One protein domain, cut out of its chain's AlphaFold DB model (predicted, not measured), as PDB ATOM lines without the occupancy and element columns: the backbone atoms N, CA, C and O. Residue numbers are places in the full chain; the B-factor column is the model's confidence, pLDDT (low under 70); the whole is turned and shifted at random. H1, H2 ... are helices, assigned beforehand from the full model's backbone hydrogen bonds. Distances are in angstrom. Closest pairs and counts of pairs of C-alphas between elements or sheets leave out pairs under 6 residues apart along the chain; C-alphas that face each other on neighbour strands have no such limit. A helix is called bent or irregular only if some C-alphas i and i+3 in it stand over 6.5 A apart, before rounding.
ATOM      1  N   PHE A 193     127.953 219.605 286.069       78.94
ATOM      2  CA  PHE A 193     128.449 219.509 287.438       78.94
ATOM      3  C   PHE A 193     127.332 219.764 288.464       78.94
ATOM      4  O   PHE A 193     127.115 218.945 289.359       78.94
ATOM      5  N   LEU A 194     126.561 220.846 288.291       79.19
ATOM      6  CA  LEU A 194     125.419 221.168 289.150       79.19
ATOM      7  C   LEU A 194     124.303 220.113 289.040       79.19
ATOM      8  O   LEU A 194     123.687 219.763 290.045       79.19
ATOM      9  N   ARG A 195     124.058 219.559 287.847       78.00
ATOM     10  CA  ARG A 195     123.075 218.480 287.629       78.00
ATOM     11  C   ARG A 195     123.454 217.199 288.375       78.00
ATOM     12  O   ARG A 195     122.626 216.663 289.103       78.00
ATOM     13  N   ILE A 196     124.712 216.767 288.298       78.88
ATOM     14  CA  ILE A 196     125.185 215.577 289.026       78.88
ATOM     15  C   ILE A 196     125.144 215.795 290.543       78.88
ATOM     16  O   ILE A 196     124.694 214.914 291.272       78.88
ATOM     17  N   LEU A 197     125.539 216.975 291.036       82.62
ATOM     18  CA  LEU A 197     125.442 217.286 292.466       82.62
ATOM     19  C   LEU A 197     124.001 217.310 292.980       82.62
ATOM     20  O   LEU A 197     123.751 216.828 294.084       82.62
ATOM     21  N   LYS A 198     123.043 217.804 292.186       80.62
ATOM     22  CA  LYS A 198     121.616 217.670 292.505       80.62
ATOM     23  C   LYS A 198     121.223 216.203 292.631       80.62
ATOM     24  O   LYS A 198     120.649 215.846 293.652       80.62
ATOM     25  N   SER A 199     121.574 215.351 291.667       77.31
ATOM     26  CA  SER A 199     121.254 213.923 291.749       77.31
ATOM     27  C   SER A 199     121.879 213.237 292.970       77.31
ATOM     28  O   SER A 199     121.202 212.460 293.635       77.31
ATOM     29  N   LEU A 200     123.121 213.569 293.338       80.56
ATOM     30  CA  LEU A 200     123.753 213.027 294.549       80.56
ATOM     31  C   LEU A 200     123.095 213.498 295.859       80.56
ATOM     32  O   LEU A 200     123.021 212.725 296.809       80.56
ATOM     33  N   VAL A 201     122.634 214.751 295.931       82.38
ATOM     34  CA  VAL A 201     122.068 215.344 297.161       82.38
ATOM     35  C   VAL A 201     120.566 215.086 297.313       82.38
ATOM     36  O   VAL A 201     120.084 214.931 298.434       82.38
ATOM     37  N   LEU A 202     119.818 215.057 296.207       75.56
ATOM     38  CA  LEU A 202     118.354 214.963 296.189       75.56
ATOM     39  C   LEU A 202     117.837 213.564 295.823       75.56
ATOM     40  O   LEU A 202     116.720 213.224 296.204       75.56
ATOM     41  N   GLU A 203     118.607 212.767 295.073       69.88
ATOM     42  CA  GLU A 203     118.080 211.589 294.365       69.88
ATOM     43  C   GLU A 203     118.824 210.268 294.651       69.88
ATOM     44  O   GLU A 203     118.298 209.203 294.332       69.88
ATOM     45  N   ASP A 204     119.998 210.309 295.294       71.44
ATOM     46  CA  ASP A 204     120.727 209.138 295.812       71.44
ATOM     47  C   ASP A 204     120.745 209.123 297.360       71.44
ATOM     48  O   ASP A 204     121.792 209.312 297.991       71.44
ATOM     49  N   PRO A 205     119.599 208.861 298.026       60.59
ATOM     50  CA  PRO A 205     119.485 208.861 299.492       60.59
ATOM     51  C   PRO A 205     120.271 207.729 300.183       60.59
ATOM     52  O   PRO A 205     120.247 207.609 301.414       60.59
ATOM     53  N   LEU A 206     120.946 206.876 299.407       62.50
ATOM     54  CA  LEU A 206     121.796 205.780 299.867       62.50
ATOM     55  C   LEU A 206     123.281 205.999 299.523       62.50
ATOM     56  O   LEU A 206     124.101 205.160 299.888       62.50
ATOM     57  N   CYS A 207     123.627 207.110 298.860       70.81
ATOM     58  CA  CYS A 207     124.988 207.477 298.451       70.81
ATOM     59  C   CYS A 207     125.730 206.380 297.662       70.81
ATOM     60  O   CYS A 207     126.958 206.280 297.725       70.81
ATOM     61  N   ARG A 208     124.983 205.544 296.929       69.56
ATOM     62  CA  ARG A 208     125.503 204.406 296.152       69.56
ATOM     63  C   ARG A 208     126.424 204.855 295.023       69.56
ATOM     64  O   ARG A 208     127.354 204.137 294.664       69.56
ATOM     65  N   LEU A 209     126.153 206.027 294.458       71.31
ATOM     66  CA  LEU A 209     126.835 206.581 293.292       71.31
ATOM     67  C   LEU A 209     127.826 207.681 293.686       71.31
ATOM     68  O   LEU A 209     128.711 208.008 292.897       71.31
ATOM     69  N   SER A 210     127.741 208.198 294.919       75.50
ATOM     70  CA  SER A 210     128.610 209.261 295.443       75.50
ATOM     71  C   SER A 210     130.100 208.966 295.277       75.50
ATOM     72  O   SER A 210     130.842 209.868 294.911       75.50
ATOM     73  N   PHE A 211     130.561 207.723 295.472       73.12
ATOM     74  CA  PHE A 211     131.981 207.387 295.271       73.12
ATOM     75  C   PHE A 211     132.416 207.570 293.813       73.12
ATOM     76  O   PHE A 211     133.387 208.271 293.526       73.12
ATOM     77  N   GLN A 212     131.654 206.978 292.892       74.12
ATOM     78  CA  GLN A 212     131.919 207.027 291.455       74.12
ATOM     79  C   GLN A 212     131.831 208.459 290.911       74.12
ATOM     80  O   GLN A 212     132.712 208.900 290.169       74.12
ATOM     81  N   PHE A 213     130.813 209.218 291.325       77.62
ATOM     82  CA  PHE A 213     130.638 210.591 290.867       77.62
ATOM     83  C   PHE A 213     131.573 211.603 291.535       77.62
ATOM     84  O   PHE A 213     131.983 212.537 290.858       77.62
ATOM     85  N   ILE A 214     131.982 211.449 292.801       80.62
ATOM     86  CA  ILE A 214     132.946 212.388 293.408       80.62
ATOM     87  C   ILE A 214     134.304 212.299 292.699       80.62
ATOM     88  O   ILE A 214     134.861 213.339 292.362       80.62
ATOM     89  N   GLN A 215     134.792 211.097 292.370       76.19
ATOM     90  CA  GLN A 215     136.020 210.916 291.572       76.19
ATOM     91  C   GLN A 215     135.889 211.508 290.156       76.19
ATOM     92  O   GLN A 215     136.786 212.187 289.658       76.19
ATOM     93  N   SER A 216     134.733 211.301 289.529       76.25
ATOM     94  CA  SER A 216     134.368 211.859 288.223       76.25
ATOM     95  C   SER A 216     134.361 213.404 288.217       76.25
ATOM     96  O   SER A 216     134.957 214.047 287.349       76.25
ATOM     97  N   LEU A 217     133.745 214.023 289.230       80.38
ATOM     98  CA  LEU A 217     133.702 215.478 289.424       80.38
ATOM     99  C   LEU A 217     135.098 216.039 289.747       80.38
ATOM    100  O   LEU A 217     135.520 217.026 289.148       80.38
ATOM    101  N   GLU A 218     135.851 215.381 290.629       78.25
ATOM    102  CA  GLU A 218     137.250 215.685 290.957       78.25
ATOM    103  C   GLU A 218     138.139 215.700 289.701       78.25
ATOM    104  O   GLU A 218     138.911 216.642 289.495       78.25
ATOM    105  N   ARG A 219     137.980 214.715 288.806       73.62
ATOM    106  CA  ARG A 219     138.678 214.646 287.513       73.62
ATOM    107  C   ARG A 219     138.331 215.835 286.605       73.62
ATOM    108  O   ARG A 219     139.239 216.426 286.015       73.62
ATOM    109  N   ILE A 220     137.058 216.246 286.550       74.69
ATOM    110  CA  ILE A 220     136.610 217.463 285.844       74.69
ATOM    111  C   ILE A 220     137.289 218.734 286.389       74.69
ATOM    112  O   ILE A 220     137.723 219.580 285.598       74.69
ATOM    113  N   VAL A 221     137.405 218.881 287.716       75.81
ATOM    114  CA  VAL A 221     138.028 220.068 288.331       75.81
ATOM    115  C   VAL A 221     139.542 220.067 288.124       75.81
ATOM    116  O   VAL A 221     140.096 221.084 287.699       75.81
ATOM    117  N   ARG A 222     140.223 218.930 288.337       69.94
ATOM    118  CA  ARG A 222     141.681 218.810 288.134       69.94
ATOM    119  C   ARG A 222     142.102 219.156 286.703       69.94
ATOM    120  O   ARG A 222     143.110 219.836 286.527       69.94
ATOM    121  N   LEU A 223     141.317 218.749 285.703       67.69
ATOM    122  CA  LEU A 223     141.557 219.047 284.283       67.69
ATOM    123  C   LEU A 223     141.045 220.434 283.844       67.69
ATOM    124  O   LEU A 223     141.106 220.761 282.661       67.69
ATOM    125  N   ARG A 224     140.549 221.260 284.781       66.50
ATOM    126  CA  ARG A 224     139.963 222.598 284.549       66.50
ATOM    127  C   ARG A 224     138.797 222.620 283.552       66.50
ATOM    128  O   ARG A 224     138.397 223.692 283.103       66.50
ATOM    129  N   LEU A 225     138.209 221.464 283.246       63.62
ATOM    130  CA  LEU A 225     137.063 221.370 282.346       63.62
ATOM    131  C   LEU A 225     135.833 222.062 282.941       63.62
ATOM    132  O   LEU A 225     135.082 222.685 282.198       63.62
ATOM    133  N   PHE A 226     135.680 222.025 284.271       58.69
ATOM    134  CA  PHE A 226     134.584 222.683 284.994       58.69
ATOM    135  C   PHE A 226     134.429 224.166 284.619       58.69
ATOM    136  O   PHE A 226     133.318 224.680 284.531       58.69
ATOM    137  N   TYR A 227     135.553 224.850 284.391       59.12
ATOM    138  CA  TYR A 227     135.635 226.304 284.382       59.12
ATOM    139  C   TYR A 227     136.372 226.830 283.151       59.12
ATOM    140  O   TYR A 227     137.511 227.297 283.225       59.12
ATOM    141  N   LYS A 228     135.677 226.830 282.010       51.44
ATOM    142  CA  LYS A 228     135.972 227.785 280.935       51.44
ATOM    143  C   LYS A 228     135.270 229.107 281.280       51.44
ATOM    144  O   LYS A 228     134.041 229.128 281.271       51.44
ATOM    145  N   PRO A 229     135.997 230.190 281.619       45.97
ATOM    146  CA  PRO A 229     135.364 231.482 281.850       45.97
ATOM    147  C   PRO A 229     134.707 231.989 280.562       45.97
ATOM    148  O   PRO A 229     135.190 231.709 279.462       45.97
ATOM    149  N   GLU A 230     133.631 232.765 280.706       44.72
ATOM    150  CA  GLU A 230     133.002 233.490 279.599       44.72
ATOM    151  C   GLU A 230     134.078 234.278 278.822       44.72
ATOM    152  O   GLU A 230     134.633 235.259 279.328       44.72
ATOM    153  N   ASN A 231     134.338 233.903 277.559       37.62
ATOM    154  CA  ASN A 231     134.829 234.878 276.578       37.62
ATOM    155  C   ASN A 231     133.880 236.088 276.640       37.62
ATOM    156  O   ASN A 231     132.682 235.863 276.821       37.62
ATOM    157  N   PRO A 232     134.354 237.342 276.501       36.44
ATOM    158  CA  PRO A 232     133.580 238.541 276.837       36.44
ATOM    159  C   PRO A 232     132.454 238.847 275.828       36.44
ATOM    160  O   PRO A 232     132.454 239.870 275.143       36.44
ATOM    161  N   VAL A 233     131.461 237.958 275.765       38.62
ATOM    162  CA  VAL A 233     130.185 238.129 275.082       38.62
ATOM    163  C   VAL A 233     129.469 239.273 275.776       38.62
ATOM    164  O   VAL A 233     129.085 239.157 276.936       38.62
ATOM    165  N   ILE A 245     134.231 245.494 292.795       48.78
ATOM    166  CA  ILE A 245     133.923 244.995 294.151       48.78
ATOM    167  C   ILE A 245     134.508 243.574 294.329       48.78
ATOM    168  O   ILE A 245     134.122 242.687 293.559       48.78
ATOM    169  N   PRO A 246     135.389 243.309 295.317       56.22
ATOM    170  CA  PRO A 246     135.900 241.961 295.592       56.22
ATOM    171  C   PRO A 246     134.779 240.954 295.867       56.22
ATOM    172  O   PRO A 246     133.729 241.319 296.403       56.22
ATOM    173  N   LEU A 247     134.985 239.683 295.509       58.97
ATOM    174  CA  LEU A 247     133.989 238.622 295.731       58.97
ATOM    175  C   LEU A 247     133.633 238.489 297.226       58.97
ATOM    176  O   LEU A 247     132.479 238.252 297.572       58.97
ATOM    177  N   ASP A 248     134.617 238.767 298.081       55.31
ATOM    178  CA  ASP A 248     134.578 238.867 299.541       55.31
ATOM    179  C   ASP A 248     133.381 239.678 300.072       55.31
ATOM    180  O   ASP A 248     132.663 239.235 300.966       55.31
ATOM    181  N   ILE A 249     133.129 240.854 299.482       51.84
ATOM    182  CA  ILE A 249     132.017 241.739 299.869       51.84
ATOM    183  C   ILE A 249     130.687 241.157 299.373       51.84
ATOM    184  O   ILE A 249     129.690 241.129 300.097       51.84
ATOM    185  N   ARG A 250     130.683 240.619 298.146       59.19
ATOM    186  CA  ARG A 250     129.483 240.068 297.495       59.19
ATOM    187  C   ARG A 250     128.934 238.825 298.191       59.19
ATOM    188  O   ARG A 250     127.762 238.525 298.019       59.19
ATOM    189  N   LEU A 251     129.768 238.095 298.930       63.16
ATOM    190  CA  LEU A 251     129.378 236.895 299.675       63.16
ATOM    191  C   LEU A 251     128.825 237.201 301.076       63.16
ATOM    192  O   LEU A 251     128.037 236.406 301.582       63.16
ATOM    193  N   LYS A 252     129.155 238.355 301.678       65.81
ATOM    194  CA  LYS A 252     128.502 238.818 302.919       65.81
ATOM    195  C   LYS A 252     127.135 239.459 302.656       65.81
ATOM    196  O   LYS A 252     126.208 239.262 303.432       65.81
ATOM    197  N   GLU A 253     126.984 240.142 301.523       73.00
ATOM    198  CA  GLU A 253     125.720 240.731 301.039       73.00
ATOM    199  C   GLU A 253     125.087 239.879 299.914       73.00
ATOM    200  O   GLU A 253     124.566 240.392 298.919       73.00
ATOM    201  N   LEU A 254     125.160 238.550 300.060       77.25
ATOM    202  CA  LEU A 254     124.832 237.574 299.013       77.25
ATOM    203  C   LEU A 254     123.424 237.741 298.431       77.25
ATOM    204  O   LEU A 254     123.248 237.674 297.216       77.25
ATOM    205  N   GLU A 255     122.437 237.996 299.288       80.25
ATOM    206  CA  GLU A 255     121.035 238.161 298.893       80.25
ATOM    207  C   GLU A 255     120.836 239.423 298.034       80.25
ATOM    208  O   GLU A 255     120.166 239.380 297.000       80.25
ATOM    209  N   SER A 256     121.495 240.523 298.415       79.88
ATOM    210  CA  SER A 256     121.440 241.826 297.743       79.88
ATOM    211  C   SER A 256     122.075 241.793 296.352       79.88
ATOM    212  O   SER A 256     121.526 242.354 295.403       79.88
ATOM    213  N   TYR A 257     123.224 241.121 296.203       79.69
ATOM    214  CA  TYR A 257     123.920 241.045 294.915       79.69
ATOM    215  C   TYR A 257     123.487 239.875 294.032       79.69
ATOM    216  O   TYR A 257     123.797 239.912 292.837       79.69
ATOM    217  N   TRP A 258     122.750 238.880 294.543       82.06
ATOM    218  CA  TRP A 258     122.351 237.696 293.770       82.06
ATOM    219  C   TRP A 258     121.770 238.015 292.380       82.06
ATOM    220  O   TRP A 258     122.232 237.409 291.407       82.06
ATOM    221  N   PRO A 259     120.849 238.987 292.192       79.81
ATOM    222  CA  PRO A 259     120.350 239.327 290.858       79.81
ATOM    223  C   PRO A 259     121.474 239.705 289.879       79.81
ATOM    224  O   PRO A 259     121.469 239.236 288.742       79.81
ATOM    225  N   SER A 260     122.477 240.459 290.345       74.94
ATOM    226  CA  SER A 260     123.582 241.010 289.541       74.94
ATOM    227  C   SER A 260     124.646 239.997 289.096       74.94
ATOM    228  O   SER A 260     125.429 240.298 288.197       74.94
ATOM    229  N   PHE A 261     124.701 238.808 289.704       75.25
ATOM    230  CA  PHE A 261     125.703 237.793 289.365       75.25
ATOM    231  C   PHE A 261     125.505 237.232 287.952       75.25
ATOM    232  O   PHE A 261     124.369 237.005 287.526       75.25
ATOM    233  N   SER A 262     126.603 236.927 287.250       73.44
ATOM    234  CA  SER A 262     126.536 236.162 286.000       73.44
ATOM    235  C   SER A 262     125.925 234.782 286.240       73.44
ATOM    236  O   SER A 262     125.973 234.250 287.353       73.44
ATOM    237  N   PHE A 263     125.360 234.184 285.189       72.38
ATOM    238  CA  PHE A 263     124.823 232.827 285.267       72.38
ATOM    239  C   PHE A 263     125.890 231.835 285.761       72.38
ATOM    240  O   PHE A 263     125.628 231.058 286.676       72.38
ATOM    241  N   TYR A 264     127.111 231.951 285.227       72.75
ATOM    242  CA  TYR A 264     128.288 231.202 285.665       72.75
ATOM    243  C   TYR A 264     128.485 231.255 287.188       72.75
ATOM    244  O   TYR A 264     128.555 230.212 287.834       72.75
ATOM    245  N   LEU A 265     128.523 232.453 287.789       76.50
ATOM    246  CA  LEU A 265     128.775 232.594 289.228       76.50
ATOM    247  C   LEU A 265     127.629 232.015 290.075       76.50
ATOM    248  O   LEU A 265     127.885 231.432 291.125       76.50
ATOM    249  N   LYS A 266     126.379 232.122 289.608       79.81
ATOM    250  CA  LYS A 266     125.224 231.495 290.267       79.81
ATOM    251  C   LYS A 266     125.347 229.967 290.288       79.81
ATOM    252  O   LYS A 266     125.234 229.367 291.354       79.81
ATOM    253  N   ASP A 267     125.636 229.354 289.140       77.12
ATOM    254  CA  ASP A 267     125.810 227.900 288.996       77.12
ATOM    255  C   ASP A 267     126.993 227.375 289.841       77.12
ATOM    256  O   ASP A 267     126.871 226.367 290.542       77.12
ATOM    257  N   CYS A 268     128.095 228.135 289.889       78.25
ATOM    258  CA  CYS A 268     129.244 227.861 290.755       78.25
ATOM    259  C   CYS A 268     128.876 227.855 292.246       78.25
ATOM    260  O   CYS A 268     129.227 226.917 292.957       78.25
ATOM    261  N   LEU A 269     128.170 228.884 292.728       81.81
ATOM    262  CA  LEU A 269     127.807 229.012 294.144       81.81
ATOM    263  C   LEU A 269     126.774 227.964 294.583       81.81
ATOM    264  O   LEU A 269     126.840 227.477 295.708       81.81
ATOM    265  N   LEU A 270     125.864 227.565 293.692       84.50
ATOM    266  CA  LEU A 270     124.909 226.477 293.935       84.50
ATOM    267  C   LEU A 270     125.584 225.101 293.928       84.50
ATOM    268  O   LEU A 270     125.279 224.257 294.767       84.50
ATOM    269  N   SER A 271     126.550 224.884 293.031       84.62
ATOM    270  CA  SER A 271     127.407 223.692 293.070       84.62
ATOM    271  C   SER A 271     128.180 223.635 294.390       84.62
ATOM    272  O   SER A 271     128.243 222.594 295.040       84.62
ATOM    273  N   PHE A 272     128.713 224.776 294.832       86.06
ATOM    274  CA  PHE A 272     129.435 224.891 296.093       86.06
ATOM    275  C   PHE A 272     128.547 224.571 297.304       86.06
ATOM    276  O   PHE A 272     128.947 223.774 298.151       86.06
ATOM    277  N   SER A 273     127.319 225.102 297.379       88.19
ATOM    278  CA  SER A 273     126.429 224.817 298.513       88.19
ATOM    279  C   SER A 273     125.957 223.361 298.569       88.19
ATOM    280  O   SER A 273     125.842 222.797 299.660       88.19
ATOM    281  N   LEU A 274     125.751 222.719 297.415       88.94
ATOM    282  CA  LEU A 274     125.416 221.295 297.351       88.94
ATOM    283  C   LEU A 274     126.582 220.389 297.769       88.94
ATOM    284  O   LEU A 274     126.323 219.356 298.377       88.94
ATOM    285  N   LEU A 275     127.846 220.768 297.545       90.00
ATOM    286  CA  LEU A 275     128.999 220.009 298.061       90.00
ATOM    287  C   LEU A 275     129.037 219.995 299.598       90.00
ATOM    288  O   LEU A 275     129.257 218.943 300.198       90.00
ATOM    289  N   PHE A 276     128.748 221.129 300.246       89.81
ATOM    290  CA  PHE A 276     128.613 221.191 301.707       89.81
ATOM    291  C   PHE A 276     127.433 220.350 302.215       89.81
ATOM    292  O   PHE A 276     127.563 219.659 303.227       89.81
ATOM    293  N   LYS A 277     126.296 220.341 301.500       89.75
ATOM    294  CA  LYS A 277     125.156 219.479 301.856       89.75
ATOM    295  C   LYS A 277     125.458 217.990 301.641       89.75
ATOM    296  O   LYS A 277     125.063 217.169 302.462       89.75
ATOM    297  N   LEU A 278     126.204 217.642 300.592       88.88
ATOM    298  CA  LEU A 278     126.664 216.277 300.330       88.88
ATOM    299  C   LEU A 278     127.608 215.775 301.431       88.88
ATOM    300  O   LEU A 278     127.516 214.610 301.810       88.88
ATOM    301  N   TYR A 279     128.457 216.643 301.995       88.50
ATOM    302  CA  TYR A 279     129.319 216.283 303.125       88.50
ATOM    303  C   TYR A 279     128.494 215.911 304.358       88.50
ATOM    304  O   TYR A 279     128.713 214.854 304.944       88.50
ATOM    305  N   GLU A 280     127.503 216.730 304.722       88.44
ATOM    306  CA  GLU A 280     126.576 216.413 305.814       88.44
ATOM    307  C   GLU A 280     125.821 215.098 305.570       88.44
ATOM    308  O   GLU A 280     125.701 214.281 306.481       88.44
ATOM    309  N   ILE A 281     125.342 214.857 304.346       86.19
ATOM    310  CA  ILE A 281     124.659 213.604 304.000       86.19
ATOM    311  C   ILE A 281     125.605 212.408 304.177       86.19
ATOM    312  O   ILE A 281     125.220 211.429 304.810       86.19
ATOM    313  N   LEU A 282     126.843 212.481 303.681       84.31
ATOM    314  CA  LEU A 282     127.830 211.406 303.835       84.31
ATOM    315  C   LEU A 282     128.228 211.187 305.302       84.31
ATOM    316  O   LEU A 282     128.398 210.037 305.715       84.31
ATOM    317  N   LEU A 283     128.329 212.259 306.094       83.56
ATOM    318  CA  LEU A 283     128.611 212.209 307.531       83.56
ATOM    319  C   LEU A 283     127.487 211.503 308.298       83.56
ATOM    320  O   LEU A 283     127.747 210.544 309.021       83.56
ATOM    321  N   ASN A 284     126.235 211.888 308.037       83.44
ATOM    322  CA  ASN A 284     125.030 211.267 308.598       83.44
ATOM    323  C   ASN A 284     124.778 209.832 308.081       83.44
ATOM    324  O   ASN A 284     123.870 209.147 308.552       83.44
ATOM    325  N   LYS A 285     125.564 209.369 307.101       81.75
ATOM    326  CA  LYS A 285     125.590 207.990 306.579       81.75
ATOM    327  C   LYS A 285     126.871 207.239 306.978       81.75
ATOM    328  O   LYS A 285     127.096 206.139 306.484       81.75
ATOM    329  N   HIS A 286     127.711 207.831 307.834       76.75
ATOM    330  CA  HIS A 286     129.006 207.310 308.294       76.75
ATOM    331  C   HIS A 286     129.989 206.903 307.172       76.75
ATOM    332  O   HIS A 286     130.895 206.099 307.388       76.75
ATOM    333  N   ASN A 287     129.859 207.473 305.967       74.19
ATOM    334  CA  ASN A 287     130.665 207.097 304.800       74.19
ATOM    335  C   ASN A 287     131.988 207.886 304.736       74.19
ATOM    336  O   ASN A 287     132.223 208.690 303.829       74.19
ATOM    337  N   SER A 288     132.852 207.661 305.732       71.88
ATOM    338  CA  SER A 288     134.101 208.409 305.953       71.88
ATOM    339  C   SER A 288     135.085 208.374 304.783       71.88
ATOM    340  O   SER A 288     135.749 209.376 304.521       71.88
ATOM    341  N   ARG A 289     135.103 207.276 304.013       73.38
ATOM    342  CA  ARG A 289     135.968 207.062 302.832       73.38
ATOM    343  C   ARG A 289     135.815 208.125 301.730       73.38
ATOM    344  O   ARG A 289     136.590 208.125 300.778       73.38
ATOM    345  N   LEU A 290     134.804 208.994 301.817       76.06
ATOM    346  CA  LEU A 290     134.543 210.073 300.861       76.06
ATOM    347  C   LEU A 290     134.771 211.485 301.410       76.06
ATOM    348  O   LEU A 290     134.785 212.424 300.616       76.06
ATOM    349  N   PHE A 291     134.987 211.659 302.719       80.38
ATOM    350  CA  PHE A 291     135.127 212.993 303.318       80.38
ATOM    351  C   PHE A 291     136.346 213.730 302.754       80.38
ATOM    352  O   PHE A 291     136.225 214.879 302.337       80.38
ATOM    353  N   VAL A 292     137.498 213.059 302.662       74.81
ATOM    354  CA  VAL A 292     138.750 213.683 302.201       74.81
ATOM    355  C   VAL A 292     138.693 214.056 300.716       74.81
ATOM    356  O   VAL A 292     139.066 215.172 300.363       74.81
ATOM    357  N   LEU A 293     138.147 213.187 299.854       76.75
ATOM    358  CA  LEU A 293     137.938 213.491 298.428       76.75
ATOM    359  C   LEU A 293     136.964 214.664 298.233       76.75
ATOM    360  O   LEU A 293     137.176 215.521 297.375       76.75
ATOM    361  N   LEU A 294     135.908 214.735 299.049       85.38
ATOM    362  CA  LEU A 294     134.939 215.826 298.994       85.38
ATOM    363  C   LEU A 294     135.515 217.145 299.535       85.38
ATOM    364  O   LEU A 294     135.270 218.197 298.947       85.38
ATOM    365  N   CYS A 295     136.332 217.108 300.591       83.81
ATOM    366  CA  CYS A 295     137.089 218.268 301.062       83.81
ATOM    367  C   CYS A 295     138.128 218.735 300.031       83.81
ATOM    368  O   CYS A 295     138.229 219.937 299.797       83.81
ATOM    369  N   GLU A 296     138.847 217.832 299.351       80.25
ATOM    370  CA  GLU A 296     139.747 218.215 298.252       80.25
ATOM    371  C   GLU A 296     138.966 218.895 297.115       80.25
ATOM    372  O   GLU A 296     139.387 219.943 296.620       80.25
ATOM    373  N   LEU A 297     137.793 218.365 296.749       84.56
ATOM    374  CA  LEU A 297     136.913 218.949 295.734       84.56
ATOM    375  C   LEU A 297     136.418 220.352 296.133       84.56
ATOM    376  O   LEU A 297     136.537 221.291 295.343       84.56
ATOM    377  N   ILE A 298     135.938 220.522 297.370       88.31
ATOM    378  CA  ILE A 298     135.541 221.823 297.939       88.31
ATOM    379  C   ILE A 298     136.727 222.805 297.932       88.31
ATOM    380  O   ILE A 298     136.558 223.965 297.551       88.31
ATOM    381  N   TYR A 299     137.931 222.354 298.293       84.81
ATOM    382  CA  TYR A 299     139.144 223.175 298.301       84.81
ATOM    383  C   TYR A 299     139.583 223.601 296.889       84.81
ATOM    384  O   TYR A 299     139.795 224.786 296.638       84.81
ATOM    385  N   GLN A 300     139.662 222.679 295.921       78.75
ATOM    386  CA  GLN A 300     140.015 223.031 294.535       78.75
ATOM    387  C   GLN A 300     139.008 224.017 293.920       78.75
ATOM    388  O   GLN A 300     139.399 224.896 293.145       78.75
ATOM    389  N   ILE A 301     137.725 223.910 294.276       80.25
ATOM    390  CA  ILE A 301     136.681 224.832 293.816       80.25
ATOM    391  C   ILE A 301     136.802 226.197 294.498       80.25
ATOM    392  O   ILE A 301     136.758 227.214 293.807       80.25
ATOM    393  N   SER A 302     137.028 226.251 295.813       81.81
ATOM    394  CA  SER A 302     137.184 227.526 296.526       81.81
ATOM    395  C   SER A 302     138.428 228.308 296.086       81.81
ATOM    396  O   SER A 302     138.385 229.540 296.010       81.81
ATOM    397  N   LEU A 303     139.503 227.611 295.700       78.25
ATOM    398  CA  LEU A 303     140.650 228.203 295.008       78.25
ATOM    399  C   LEU A 303     140.280 228.700 293.601       78.25
ATOM    400  O   LEU A 303     140.602 229.830 293.247       78.25
ATOM    401  N   SER A 304     139.577 227.890 292.804       73.50
ATOM    402  CA  SER A 304     139.202 228.243 291.423       73.50
ATOM    403  C   SER A 304     138.250 229.443 291.334       73.50
ATOM    404  O   SER A 304     138.293 230.200 290.366       73.50
ATOM    405  N   LEU A 305     137.409 229.637 292.354       73.44
ATOM    406  CA  LEU A 305     136.521 230.792 292.502       73.44
ATOM    407  C   LEU A 305     137.189 231.985 293.214       73.44
ATOM    408  O   LEU A 305     136.566 233.036 293.336       73.44
ATOM    409  N   ASN A 306     138.440 231.844 293.670       74.50
ATOM    410  CA  ASN A 306     139.166 232.805 294.511       74.50
ATOM    411  C   ASN A 306     138.407 233.215 295.795       74.50
ATOM    412  O   ASN A 306     138.563 234.335 296.271       74.50
ATOM    413  N   CYS A 307     137.590 232.323 296.365       76.06
ATOM    414  CA  CYS A 307     136.837 232.574 297.601       76.06
ATOM    415  C   CYS A 307     137.414 231.867 298.840       76.06
ATOM    416  O   CYS A 307     136.928 232.100 299.946       76.06
ATOM    417  N   TRP A 308     138.449 231.027 298.691       84.31
ATOM    418  CA  TRP A 308     139.057 230.282 299.804       84.31
ATOM    419  C   TRP A 308     139.469 231.168 300.992       84.31
ATOM    420  O   TRP A 308     139.169 230.846 302.139       84.31
ATOM    421  N   THR A 309     140.094 232.315 300.722       78.81
ATOM    422  CA  THR A 309     140.503 233.294 301.744       78.81
ATOM    423  C   THR A 309     139.326 233.830 302.556       78.81
ATOM    424  O   THR A 309     139.468 234.015 303.761       78.81
ATOM    425  N   LEU A 310     138.162 234.035 301.929       76.38
ATOM    426  CA  LEU A 310     136.938 234.409 302.635       76.38
ATOM    427  C   LEU A 310     136.400 233.238 303.460       76.38
ATOM    428  O   LEU A 310     136.069 233.423 304.623       76.38
ATOM    429  N   ILE A 311     136.336 232.032 302.889       81.62
ATOM    430  CA  ILE A 311     135.821 230.835 303.576       81.62
ATOM    431  C   ILE A 311     136.630 230.538 304.846       81.62
ATOM    432  O   ILE A 311     136.038 230.246 305.879       81.62
ATOM    433  N   LYS A 312     137.960 230.693 304.798       83.38
ATOM    434  CA  LYS A 312     138.859 230.564 305.958       83.38
ATOM    435  C   LYS A 312     138.724 231.705 306.985       83.38
ATOM    436  O   LYS A 312     139.156 231.541 308.121       83.38
ATOM    437  N   ALA A 313     138.152 232.850 306.604       80.81
ATOM    438  CA  ALA A 313     137.985 234.029 307.461       80.81
ATOM    439  C   ALA A 313     136.544 234.243 307.976       80.81
ATOM    440  O   ALA A 313     136.339 235.024 308.906       80.81
ATOM    441  N   SER A 314     135.546 233.587 307.381       80.88
ATOM    442  CA  SER A 314     134.151 233.641 307.824       80.88
ATOM    443  C   SER A 314     133.899 232.703 308.998       80.88
ATOM    444  O   SER A 314     134.445 231.605 309.071       80.88
ATOM    445  N   SER A 315     133.009 233.112 309.906       85.12
ATOM    446  CA  SER A 315     132.558 232.215 310.971       85.12
ATOM    447  C   SER A 315     131.641 231.115 310.402       85.12
ATOM    448  O   SER A 315     130.966 231.345 309.387       85.12
ATOM    449  N   PRO A 316     131.541 229.935 311.046       87.00
ATOM    450  CA  PRO A 316     130.614 228.885 310.620       87.00
ATOM    451  C   PRO A 316     129.155 229.369 310.521       87.00
ATOM    452  O   PRO A 316     128.402 228.899 309.674       87.00
ATOM    453  N   GLU A 317     128.763 230.362 311.323       87.00
ATOM    454  CA  GLU A 317     127.433 230.983 311.350       87.00
ATOM    455  C   GLU A 317     127.232 232.056 310.255       87.00
ATOM    456  O   GLU A 317     126.096 232.351 309.875       87.00
ATOM    457  N   GLU A 318     128.301 232.662 309.720       84.62
ATOM    458  CA  GLU A 318     128.247 233.404 308.448       84.62
ATOM    459  C   GLU A 318     128.058 232.437 307.275       84.62
ATOM    460  O   GLU A 318     127.135 232.605 306.473       84.62
ATOM    461  N   LEU A 319     128.881 231.385 307.220       86.69
ATOM    462  CA  LEU A 319     128.831 230.377 306.163       86.69
ATOM    463  C   LEU A 319     127.473 229.659 306.132       86.69
ATOM    464  O   LEU A 319     126.893 229.501 305.058       86.69
ATOM    465  N   GLN A 320     126.909 229.305 307.292       89.38
ATOM    466  CA  GLN A 320     125.587 228.680 307.373       89.38
ATOM    467  C   GLN A 320     124.489 229.564 306.770       89.38
ATOM    468  O   GLN A 320     123.610 229.050 306.082       89.38
ATOM    469  N   ARG A 321     124.535 230.887 306.981       86.38
ATOM    470  CA  ARG A 321     123.557 231.825 306.399       86.38
ATOM    471  C   ARG A 321     123.689 231.909 304.879       86.38
ATOM    472  O   ARG A 321     122.679 231.801 304.189       86.38
ATOM    473  N   ALA A 322     124.912 232.007 304.356       86.38
ATOM    474  CA  ALA A 322     125.156 231.995 302.910       86.38
ATOM    475  C   ALA A 322     124.679 230.681 302.256       86.38
ATOM    476  O   ALA A 322     123.977 230.702 301.244       86.38
ATOM    477  N   LEU A 323     124.981 229.533 302.875       88.75
ATOM    478  CA  LEU A 323     124.498 228.221 302.436       88.75
ATOM    479  C   LEU A 323     122.968 228.115 302.521       88.75
ATOM    480  O   LEU A 323     122.348 227.604 301.592       88.75
ATOM    481  N   LYS A 324     122.345 228.644 303.586       88.19
ATOM    482  CA  LYS A 324     120.883 228.669 303.755       88.19
ATOM    483  C   LYS A 324     120.191 229.476 302.665       88.19
ATOM    484  O   LYS A 324     119.136 229.054 302.204       88.19
ATOM    485  N   PHE A 325     120.760 230.601 302.237       87.56
ATOM    486  CA  PHE A 325     120.234 231.344 301.095       87.56
ATOM    487  C   PHE A 325     120.310 230.493 299.819       87.56
ATOM    488  O   PHE A 325     119.283 230.220 299.199       87.56
ATOM    489  N   LEU A 326     121.504 229.991 299.476       86.69
ATOM    490  CA  LEU A 326     121.766 229.234 298.242       86.69
ATOM    491  C   LEU A 326     120.922 227.954 298.119       86.69
ATOM    492  O   LEU A 326     120.369 227.680 297.055       86.69
ATOM    493  N   LEU A 327     120.771 227.192 299.204       85.19
ATOM    494  CA  LEU A 327     119.982 225.951 299.242       85.19
ATOM    495  C   LEU A 327     118.459 226.178 299.191       85.19
ATOM    496  O   LEU A 327     117.705 225.213 299.103       85.19
ATOM    497  N   ASN A 328     117.994 227.432 299.203       83.25
ATOM    498  CA  ASN A 328     116.572 227.788 299.143       83.25
ATOM    499  C   ASN A 328     116.170 228.563 297.874       83.25
ATOM    500  O   ASN A 328     115.021 228.999 297.740       83.25
ATOM    501  N   ILE A 329     117.074 228.692 296.895       78.94
ATOM    502  CA  ILE A 329     116.802 229.376 295.623       78.94
ATOM    503  C   ILE A 329     115.971 228.471 294.702       78.94
ATOM    504  O   ILE A 329     116.491 227.771 293.830       78.94
ATOM    505  N   LYS A 330     114.643 228.521 294.878       63.59
ATOM    506  CA  LYS A 330     113.650 227.697 294.157       63.59
ATOM    507  C   LYS A 330     113.876 227.617 292.643       63.59
ATOM    508  O   LYS A 330     113.759 226.536 292.079       63.59
ATOM    509  N   ALA A 331     114.267 228.730 292.016       56.19
ATOM    510  CA  ALA A 331     114.510 228.836 290.573       56.19
ATOM    511  C   ALA A 331     115.567 227.856 290.020       56.19
ATOM    512  O   ALA A 331     115.578 227.604 288.821       56.19
ATOM    513  N   TYR A 332     116.440 227.305 290.870       54.38
ATOM    514  CA  TYR A 332     117.451 226.323 290.473       54.38
ATOM    515  C   TYR A 332     117.221 224.919 291.047       54.38
ATOM    516  O   TYR A 332     117.858 223.985 290.566       54.38
ATOM    517  N   LEU A 333     116.367 224.750 292.060       53.12
ATOM    518  CA  LEU A 333     116.219 223.492 292.813       53.12
ATOM    519  C   LEU A 333     114.898 222.754 292.559       53.12
ATOM    520  O   LEU A 333     114.721 221.647 293.059       53.12
ATOM    521  N   GLN A 334     113.976 223.329 291.785       53.72
ATOM    522  CA  GLN A 334     112.723 222.660 291.451       53.72
ATOM    523  C   GLN A 334     112.957 221.524 290.439       53.72
ATOM    524  O   GLN A 334     113.503 221.746 289.359       53.72
ATOM    525  N   ALA A 335     112.561 220.304 290.810       45.19
ATOM    526  CA  ALA A 335     112.675 219.121 289.961       45.19
ATOM    527  C   ALA A 335     111.658 219.148 288.806       45.19
ATOM    528  O   ALA A 335     110.587 219.751 288.907       45.19
ATOM    529  N   HIS A 336     111.976 218.453 287.711       41.94
ATOM    530  CA  HIS A 336     111.209 218.505 286.459       41.94
ATOM    531  C   HIS A 336     109.762 217.955 286.578       41.94
ATOM    532  O   HIS A 336     108.918 218.210 285.714       41.94
ATOM    533  N   THR A 337     109.458 217.231 287.659       38.75
ATOM    534  CA  THR A 337     108.179 216.561 287.943       38.75
ATOM    535  C   THR A 337     106.994 217.504 288.175       38.75
ATOM    536  O   THR A 337     105.887 217.176 287.755       38.75
ATOM    537  N   ASP A 338     107.193 218.681 288.778       33.66
ATOM    538  CA  ASP A 338     106.085 219.599 289.123       33.66
ATOM    539  C   ASP A 338     105.427 220.271 287.898       33.66
ATOM    540  O   ASP A 338     104.304 220.775 287.989       33.66
ATOM    541  N   GLU A 369     117.599 222.279 304.349       85.12
ATOM    542  CA  GLU A 369     118.256 222.925 305.479       85.12
ATOM    543  C   GLU A 369     119.779 222.963 305.255       85.12
ATOM    544  O   GLU A 369     120.343 222.006 304.710       85.12
ATOM    545  N   PRO A 370     120.466 224.053 305.636       86.81
ATOM    546  CA  PRO A 370     121.921 224.122 305.564       86.81
ATOM    547  C   PRO A 370     122.553 223.143 306.565       86.81
ATOM    548  O   PRO A 370     121.918 222.835 307.577       86.81
ATOM    549  N   PRO A 371     123.811 222.718 306.353       87.62
ATOM    550  CA  PRO A 371     124.522 221.930 307.349       87.62
ATOM    551  C   PRO A 371     124.611 222.615 308.713       87.62
ATOM    552  O   PRO A 371     124.631 223.849 308.804       87.62
ATOM    553  N   SER A 372     124.669 221.822 309.785       90.69
ATOM    554  CA  SER A 372     124.785 222.358 311.147       90.69
ATOM    555  C   SER A 372     126.081 223.165 311.347       90.69
ATOM    556  O   SER A 372     127.097 222.918 310.699       90.69
ATOM    557  N   VAL A 373     126.064 224.129 312.275       90.38
ATOM    558  CA  VAL A 373     127.226 224.976 312.623       90.38
ATOM    559  C   VAL A 373     128.449 224.134 313.023       90.38
ATOM    560  O   VAL A 373     129.581 224.472 312.685       90.38
ATOM    561  N   GLU A 374     128.214 223.013 313.704       88.88
ATOM    562  CA  GLU A 374     129.234 222.045 314.118       88.88
ATOM    563  C   GLU A 374     129.813 221.269 312.925       88.88
ATOM    564  O   GLU A 374     131.029 221.165 312.786       88.88
ATOM    565  N   ILE A 375     128.963 220.809 312.002       87.56
ATOM    566  CA  ILE A 375     129.407 220.131 310.776       87.56
ATOM    567  C   ILE A 375     130.208 221.094 309.892       87.56
ATOM    568  O   ILE A 375     131.249 220.716 309.358       87.56
ATOM    569  N   LEU A 376     129.781 222.357 309.784       88.94
ATOM    570  CA  LEU A 376     130.525 223.394 309.065       88.94
ATOM    571  C   LEU A 376     131.888 223.682 309.698       88.94
ATOM    572  O   LEU A 376     132.853 223.854 308.959       88.94
ATOM    573  N   ARG A 377     131.993 223.686 311.033       89.25
ATOM    574  CA  ARG A 377     133.279 223.802 311.738       89.25
ATOM    575  C   ARG A 377     134.206 222.636 311.390       89.25
ATOM    576  O   ARG A 377     135.295 222.873 310.883       89.25
ATOM    577  N   ASN A 378     133.723 221.398 311.507       85.12
ATOM    578  CA  ASN A 378     134.500 220.196 311.179       85.12
ATOM    579  C   ASN A 378     134.981 220.182 309.710       85.12
ATOM    580  O   ASN A 378     136.108 219.766 309.426       85.12
ATOM    581  N   ILE A 379     134.159 220.666 308.768       86.06
ATOM    582  CA  ILE A 379     134.558 220.851 307.361       86.06
ATOM    583  C   ILE A 379     135.647 221.928 307.242       86.06
ATOM    584  O   ILE A 379     136.658 221.696 306.582       86.06
ATOM    585  N   LEU A 380     135.458 223.097 307.863       86.81
ATOM    586  CA  LEU A 380     136.407 224.214 307.799       86.81
ATOM    587  C   LEU A 380     137.773 223.843 308.384       86.81
ATOM    588  O   LEU A 380     138.783 224.092 307.729       86.81
ATOM    589  N   ASP A 381     137.805 223.186 309.542       84.56
ATOM    590  CA  ASP A 381     139.038 222.717 310.180       84.56
ATOM    591  C   ASP A 381     139.782 221.727 309.263       84.56
ATOM    592  O   ASP A 381     140.977 221.888 309.003       84.56
ATOM    593  N   THR A 382     139.060 220.777 308.656       81.12
ATOM    594  CA  THR A 382     139.617 219.820 307.678       81.12
ATOM    595  C   THR A 382     140.164 220.518 306.424       81.12
ATOM    596  O   THR A 382     141.223 220.149 305.914       81.12
ATOM    597  N   LEU A 383     139.494 221.560 305.923       83.19
ATOM    598  CA  LEU A 383     139.978 222.349 304.783       83.19
ATOM    599  C   LEU A 383     141.207 223.199 305.149       83.19
ATOM    600  O   LEU A 383     142.119 223.338 304.335       83.19
ATOM    601  N   ILE A 384     141.263 223.735 306.372       83.69
ATOM    602  CA  ILE A 384     142.417 224.468 306.911       83.69
ATOM    603  C   ILE A 384     143.636 223.543 307.017       83.69
ATOM    604  O   ILE A 384     144.720 223.932 306.587       83.69
ATOM    605  N   ILE A 385     143.448 222.312 307.494       78.88
ATOM    606  CA  ILE A 385     144.464 221.251 307.523       78.88
ATOM    607  C   ILE A 385     145.039 220.985 306.122       78.88
ATOM    608  O   ILE A 385     146.257 220.990 305.952       78.88
ATOM    609  N   ILE A 386     144.186 220.812 305.103       75.12
ATOM    610  CA  ILE A 386     144.606 220.574 303.706       75.12
ATOM    611  C   ILE A 386     145.424 221.759 303.158       75.12
ATOM    612  O   ILE A 386     146.480 221.578 302.547       75.12
ATOM    613  N   ASP A 387     144.950 222.977 303.405       79.56
ATOM    614  CA  ASP A 387     145.563 224.243 302.991       79.56
ATOM    615  C   ASP A 387     146.930 224.497 303.662       79.56
ATOM    616  O   ASP A 387     147.886 224.935 303.011       79.56
ATOM    617  N   ASP A 388     147.065 224.171 304.950       77.44
ATOM    618  CA  ASP A 388     148.324 224.301 305.685       77.44
ATOM    619  C   ASP A 388     149.314 223.168 305.376       77.44
ATOM    620  O   ASP A 388     150.492 223.463 305.147       77.44
ATOM    621  N   ALA A 389     148.874 221.912 305.246       69.75
ATOM    622  CA  ALA A 389     149.715 220.816 304.750       69.75
ATOM    623  C   ALA A 389     150.283 221.137 303.354       69.75
ATOM    624  O   ALA A 389     151.474 220.937 303.090       69.75
ATOM    625  N   GLY A 390     149.462 221.734 302.481       66.50
ATOM    626  CA  GLY A 390     149.888 222.175 301.158       66.50
ATOM    627  C   GLY A 390     150.926 223.296 301.172       66.50
ATOM    628  O   GLY A 390     151.923 223.210 300.452       66.50
ATOM    629  N   ARG A 391     150.766 224.314 302.031       69.94
ATOM    630  CA  ARG A 391     151.800 225.350 302.231       69.94
ATOM    631  C   ARG A 391     153.112 224.782 302.765       69.94
ATOM    632  O   ARG A 391     154.179 225.224 302.336       69.94
ATOM    633  N   HIS A 392     153.060 223.817 303.679       65.94
ATOM    634  CA  HIS A 392     154.263 223.180 304.215       65.94
ATOM    635  C   HIS A 392     154.995 222.392 303.121       65.94
ATOM    636  O   HIS A 392     156.169 222.666 302.867       65.94
ATOM    637  N   SER A 393     154.289 221.538 302.372       60.41
ATOM    638  CA  SER A 393     154.898 220.781 301.272       60.41
ATOM    639  C   SER A 393     155.458 221.673 300.154       60.41
ATOM    640  O   SER A 393     156.513 221.352 299.611       60.41
ATOM    641  N   LEU A 394     154.805 222.792 299.816       57.00
ATOM    642  CA  LEU A 394     155.308 223.744 298.810       57.00
ATOM    643  C   LEU A 394     156.493 224.592 299.303       57.00
ATOM    644  O   LEU A 394     157.257 225.095 298.485       57.00
ATOM    645  N   SER A 395     156.669 224.742 300.619       59.03
ATOM    646  CA  SER A 395     157.817 225.439 301.224       59.03
ATOM    647  C   SER A 395     158.951 224.500 301.654       59.03
ATOM    648  O   SER A 395     159.888 224.940 302.321       59.03
ATOM    649  N   GLY A 396     158.882 223.213 301.288       55.03
ATOM    650  CA  GLY A 396     159.874 222.198 301.660       55.03
ATOM    651  C   GLY A 396     159.905 221.872 303.158       55.03
ATOM    652  O   GLY A 396     160.862 221.264 303.635       55.03
ATOM    653  N   LYS A 397     158.881 222.283 303.915       57.47
ATOM    654  CA  LYS A 397     158.770 222.041 305.356       57.47
ATOM    655  C   LYS A 397     158.010 220.751 305.623       57.47
ATOM    656  O   LYS A 397     157.008 220.458 304.975       57.47
ATOM    657  N   VAL A 398     158.458 220.010 306.631       53.78
ATOM    658  CA  VAL A 398     157.765 218.807 307.098       53.78
ATOM    659  C   VAL A 398     156.451 219.209 307.768       53.78
ATOM    660  O   VAL A 398     156.459 220.000 308.709       53.78
ATOM    661  N   TYR A 399     155.340 218.650 307.294       56.09
ATOM    662  CA  TYR A 399     154.061 218.669 307.996       56.09
ATOM    663  C   TYR A 399     153.885 217.330 308.718       56.09
ATOM    664  O   TYR A 399     153.910 216.279 308.076       56.09
ATOM    665  N   CYS A 400     153.734 217.367 310.041       59.84
ATOM    666  CA  CYS A 400     153.474 216.184 310.856       59.84
ATOM    667  C   CYS A 400     151.983 216.160 311.227       59.84
ATOM    668  O   CYS A 400     151.592 216.955 312.083       59.84
ATOM    669  N   PRO A 401     151.154 215.292 310.617       63.12
ATOM    670  CA  PRO A 401     149.754 215.159 311.006       63.12
ATOM    671  C   PRO A 401     149.643 214.587 312.426       63.12
ATOM    672  O   PRO A 401     150.308 213.608 312.766       63.12
ATOM    673  N   VAL A 402     148.791 215.203 313.240       59.78
ATOM    674  CA  VAL A 402     148.583 214.930 314.669       59.78
ATOM    675  C   VAL A 402     147.463 213.906 314.894       59.78
ATOM    676  O   VAL A 402     147.446 213.230 315.920       59.78
ATOM    677  N   ASN A 403     146.539 213.748 313.938       61.16
ATOM    678  CA  ASN A 403     145.426 212.794 314.023       61.16
ATOM    679  C   ASN A 403     145.195 212.005 312.705       61.16
ATOM    680  O   ASN A 403     145.773 212.345 311.668       61.16
ATOM    681  N   PRO A 404     144.360 210.942 312.703       60.44
ATOM    682  CA  PRO A 404     144.143 210.105 311.517       60.44
ATOM    683  C   PRO A 404     143.531 210.837 310.312       60.44
ATOM    684  O   PRO A 404     143.896 210.536 309.177       60.44
ATOM    685  N   VAL A 405     142.649 211.819 310.541       57.69
ATOM    686  CA  VAL A 405     142.012 212.607 309.470       57.69
ATOM    687  C   VAL A 405     143.033 213.548 308.832       57.69
ATOM    688  O   VAL A 405     143.137 213.603 307.610       57.69
ATOM    689  N   GLU A 406     143.867 214.209 309.640       59.38
ATOM    690  CA  GLU A 406     145.015 214.987 309.155       59.38
ATOM    691  C   GLU A 406     145.989 214.126 308.345       59.38
ATOM    692  O   GLU A 406     146.523 214.577 307.331       59.38
ATOM    693  N   LYS A 407     146.205 212.872 308.755       65.62
ATOM    694  CA  LYS A 407     147.084 211.920 308.065       65.62
ATOM    695  C   LYS A 407     146.528 211.544 306.690       65.62
ATOM    696  O   LYS A 407     147.262 211.619 305.706       65.62
ATOM    697  N   GLU A 408     145.241 211.213 306.594       61.22
ATOM    698  CA  GLU A 408     144.573 210.893 305.323       61.22
ATOM    699  C   GLU A 408     144.447 212.120 304.398       61.22
ATOM    700  O   GLU A 408     144.696 212.020 303.192       61.22
ATOM    701  N   ALA A 409     144.169 213.302 304.958       57.66
ATOM    702  CA  ALA A 409     144.177 214.579 304.245       57.66
ATOM    703  C   ALA A 409     145.570 214.933 303.691       57.66
ATOM    704  O   ALA A 409     145.698 215.282 302.517       57.66
ATOM    705  N   THR A 410     146.629 214.769 304.493       59.53
ATOM    706  CA  THR A 410     148.026 215.001 304.075       59.53
ATOM    707  C   THR A 410     148.451 214.029 302.974       59.53
ATOM    708  O   THR A 410     149.056 214.440 301.981       59.53
ATOM    709  N   LEU A 411     148.106 212.742 303.107       62.75
ATOM    710  CA  LEU A 411     148.359 211.718 302.087       62.75
ATOM    711  C   LEU A 411     147.654 212.060 300.764       62.75
ATOM    712  O   LEU A 411     148.270 211.985 299.699       62.75
ATOM    713  N   SER A 412     146.395 212.494 300.829       56.09
ATOM    714  CA  SER A 412     145.595 212.848 299.649       56.09
ATOM    715  C   SER A 412     146.107 214.121 298.970       56.09
ATOM    716  O   SER A 412     146.339 214.120 297.761       56.09
ATOM    717  N   PHE A 413     146.433 215.168 299.735       56.88
ATOM    718  CA  PHE A 413     147.053 216.370 299.174       56.88
ATOM    719  C   PHE A 413     148.438 216.088 298.571       56.88
ATOM    720  O   PHE A 413     148.795 216.647 297.532       56.88
ATOM    721  N   THR A 414     149.215 215.176 299.161       54.25
ATOM    722  CA  THR A 414     150.497 214.773 298.570       54.25
ATOM    723  C   THR A 414     150.299 214.015 297.257       54.25
ATOM    724  O   THR A 414     151.032 214.257 296.300       54.25
ATOM    725  N   LYS A 415     149.268 213.165 297.161       54.53
ATOM    726  CA  LYS A 415     148.867 212.506 295.908       54.53
ATOM    727  C   LYS A 415     148.458 213.528 294.837       54.53
ATOM    728  O   LYS A 415     148.860 213.390 293.683       54.53
ATOM    729  N   LEU A 416     147.728 214.587 295.205       48.50
ATOM    730  CA  LEU A 416     147.449 215.718 294.311       48.50
ATOM    731  C   LEU A 416     148.754 216.386 293.837       48.50
ATOM    732  O   LEU A 416     148.936 216.572 292.632       48.50
ATOM    733  N   LEU A 417     149.684 216.705 294.745       45.41
ATOM    734  CA  LEU A 417     150.975 217.301 294.378       45.41
ATOM    735  C   LEU A 417     151.825 216.391 293.484       45.41
ATOM    736  O   LEU A 417     152.418 216.897 292.534       45.41
ATOM    737  N   SER A 418     151.851 215.072 293.701       44.19
ATOM    738  CA  SER A 418     152.642 214.146 292.875       44.19
ATOM    739  C   SER A 418     152.145 214.034 291.427       44.19
ATOM    740  O   SER A 418     152.869 213.540 290.572       44.19
ATOM    741  N   THR A 419     150.931 214.512 291.122       41.75
ATOM    742  CA  THR A 419     150.449 214.661 289.730       41.75
ATOM    743  C   THR A 419     150.883 215.973 289.062       41.75
ATOM    744  O   THR A 419     150.636 216.165 287.873       41.75
ATOM    745  N   ARG A 420     151.515 216.890 289.810       38.22
ATOM    746  CA  ARG A 420     151.994 218.206 289.338       38.22
ATOM    747  C   ARG A 420     153.496 218.434 289.537       38.22
ATOM    748  O   ARG A 420     154.042 219.341 288.915       38.22
ATOM    749  N   LEU A 421     154.143 217.662 290.407       33.97
ATOM    750  CA  LEU A 421     155.555 217.768 290.762       33.97
ATOM    751  C   LEU A 421     156.200 216.381 290.717       33.97
ATOM    752  O   LEU A 421     155.696 215.434 291.314       33.97
ATOM    753  N   ASP A 422     157.354 216.293 290.058       30.06
ATOM    754  CA  ASP A 422     158.079 215.043 289.784       30.06
ATOM    755  C   ASP A 422     158.645 214.321 291.028       30.06
ATOM    756  O   ASP A 422     159.201 213.227 290.908       30.06
ATOM    757  N   SER A 423     158.512 214.923 292.212       34.50
ATOM    758  CA  SER A 423     158.917 214.369 293.505       34.50
ATOM    759  C   SER A 423     158.167 215.062 294.647       34.50
ATOM    760  O   SER A 423     158.167 216.293 294.709       34.50
ATOM    761  N   VAL A 424     157.612 214.299 295.594       35.91
ATOM    762  CA  VAL A 424     157.108 214.823 296.878       35.91
ATOM    763  C   VAL A 424     157.472 213.839 297.991       35.91
ATOM    764  O   VAL A 424     157.300 212.634 297.826       35.91
ATOM    765  N   CYS A 425     157.990 214.340 299.114       35.00
ATOM    766  CA  CYS A 425     158.354 213.522 300.275       35.00
ATOM    767  C   CYS A 425     157.247 213.577 301.336       35.00
ATOM    768  O   CYS A 425     156.851 214.670 301.735       35.00
ATOM    769  N   ILE A 426     156.815 212.422 301.853       38.41
ATOM    770  CA  ILE A 426     155.975 212.334 303.060       38.41
ATOM    771  C   ILE A 426     156.795 211.698 304.177       38.41
ATOM    772  O   ILE A 426     157.353 210.616 303.999       38.41
ATOM    773  N   LEU A 427     156.826 212.343 305.341       36.50
ATOM    774  CA  LEU A 427     157.352 211.772 306.578       36.50
ATOM    775  C   LEU A 427     156.183 211.270 307.429       36.50
ATOM    776  O   LEU A 427     155.533 212.040 308.129       36.50
ATOM    777  N   CYS A 428     155.916 209.966 307.373       34.78
ATOM    778  CA  CYS A 428     154.971 209.317 308.279       34.78
ATOM    779  C   CYS A 428     155.705 208.848 309.539       34.78
ATOM    780  O   CYS A 428     156.525 207.932 309.470       34.78
ATOM    781  N   GLN A 429     155.388 209.434 310.696       36.69
ATOM    782  CA  GLN A 429     155.866 208.919 311.979       36.69
ATOM    783  C   GLN A 429     155.248 207.537 312.259       36.69
ATOM    784  O   GLN A 429     154.055 207.315 312.028       36.69
TER     785      GLN A 429
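This is residues 193 to 233, 245 to 338 and 369 to 429 of the 697 residues of an uncharacterized protein of Sparganum proliferum (UniProt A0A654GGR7). A bundle of four helices, H1, H2, H5 and H6, makes the core, and H8 and H10 cross H5 and H6 on the side away from H1 and H2. H11 packs on H6 and H10, short H3, H4 and H7 lie toward the end where H5 begins and H6 ends, and short H9 is near H1. The printed part has 196 residues, with eleven named helices in the order H1 to H11 and no named strand: all helix. It is compact, with a radius of gyration of the C-alphas of 17.0 A and spans of 54 by 40 by 32 A.

Find C-alpha 193 at (128.449, 219.509, 287.438); there H1, residues 193 to 203, begins. H2, residues 210 to 222, is 17.8 A long. Past the first cut come H3, residues 247 to 252, and H4, residues 254 to 260. From C-alpha 263 at (124.823, 232.827, 285.267), H5 runs 30.6 A to residue 283. H6, residues 288 to 304, is 25.1 A long. Next are H7, 308 to 311, H8, 316 to 326, and H9, 330 to 333. Past the second cut, H10, residues 373 to 394, is 31.3 A long; H11, residues 404 to 418, ends at C-alpha 418, (152.642, 214.146, 292.875). H4 and H6 are irregular: C-alphas 256 and 259 are 7.4 A apart, C-alphas 289 and 292 7.2 A.

Begin with H1, H2, H5 and H6, an up-and-down bundle, each running against the one before. Hairpin H1 and H2 only just touch, with 3 pairs of C-alphas within 8 A, closest Leu 200 and Ser 210 at 6.2 A. H5 and H6, also a hairpin, stand at a shallow tilt of 20 degrees, opposite ways; the closest C-alphas, Tyr 279 and Phe 291, are 6.7 A apart. H6 is the hub, touching five helices; its residues 295 to 299 touch H10, closest C-alphas Cys 295 and Leu 383 at 6.2 A. H10 touches H11 at a steep tilt of 45 degrees, closest C-alphas Ile 386 and Ala 409 at 6.0 A. Every O i to N i+4 pair is within hydrogen-bond range in H1, H2, H5, H10 and H11, against 1 of 2 in H3, 1 of 3 in H4, with 1 of 4 O i to N i+3 pairs, 11 of 13 in H6 and 6 of 7 in H8; H7 and H9 are too short for such a pair.

The C-alphas farthest apart, of Asp 338 and Gln 429, are 55.8 A apart. Residues 234 to 244 and 339 to 368 are not printed; the C-alpha gaps are 20.6 A and 20.7 A. Of the links printed whole, none is long. Mean pLDDT of the printed part is 70.7; look for values under 70 in residues 389 to 429, among others.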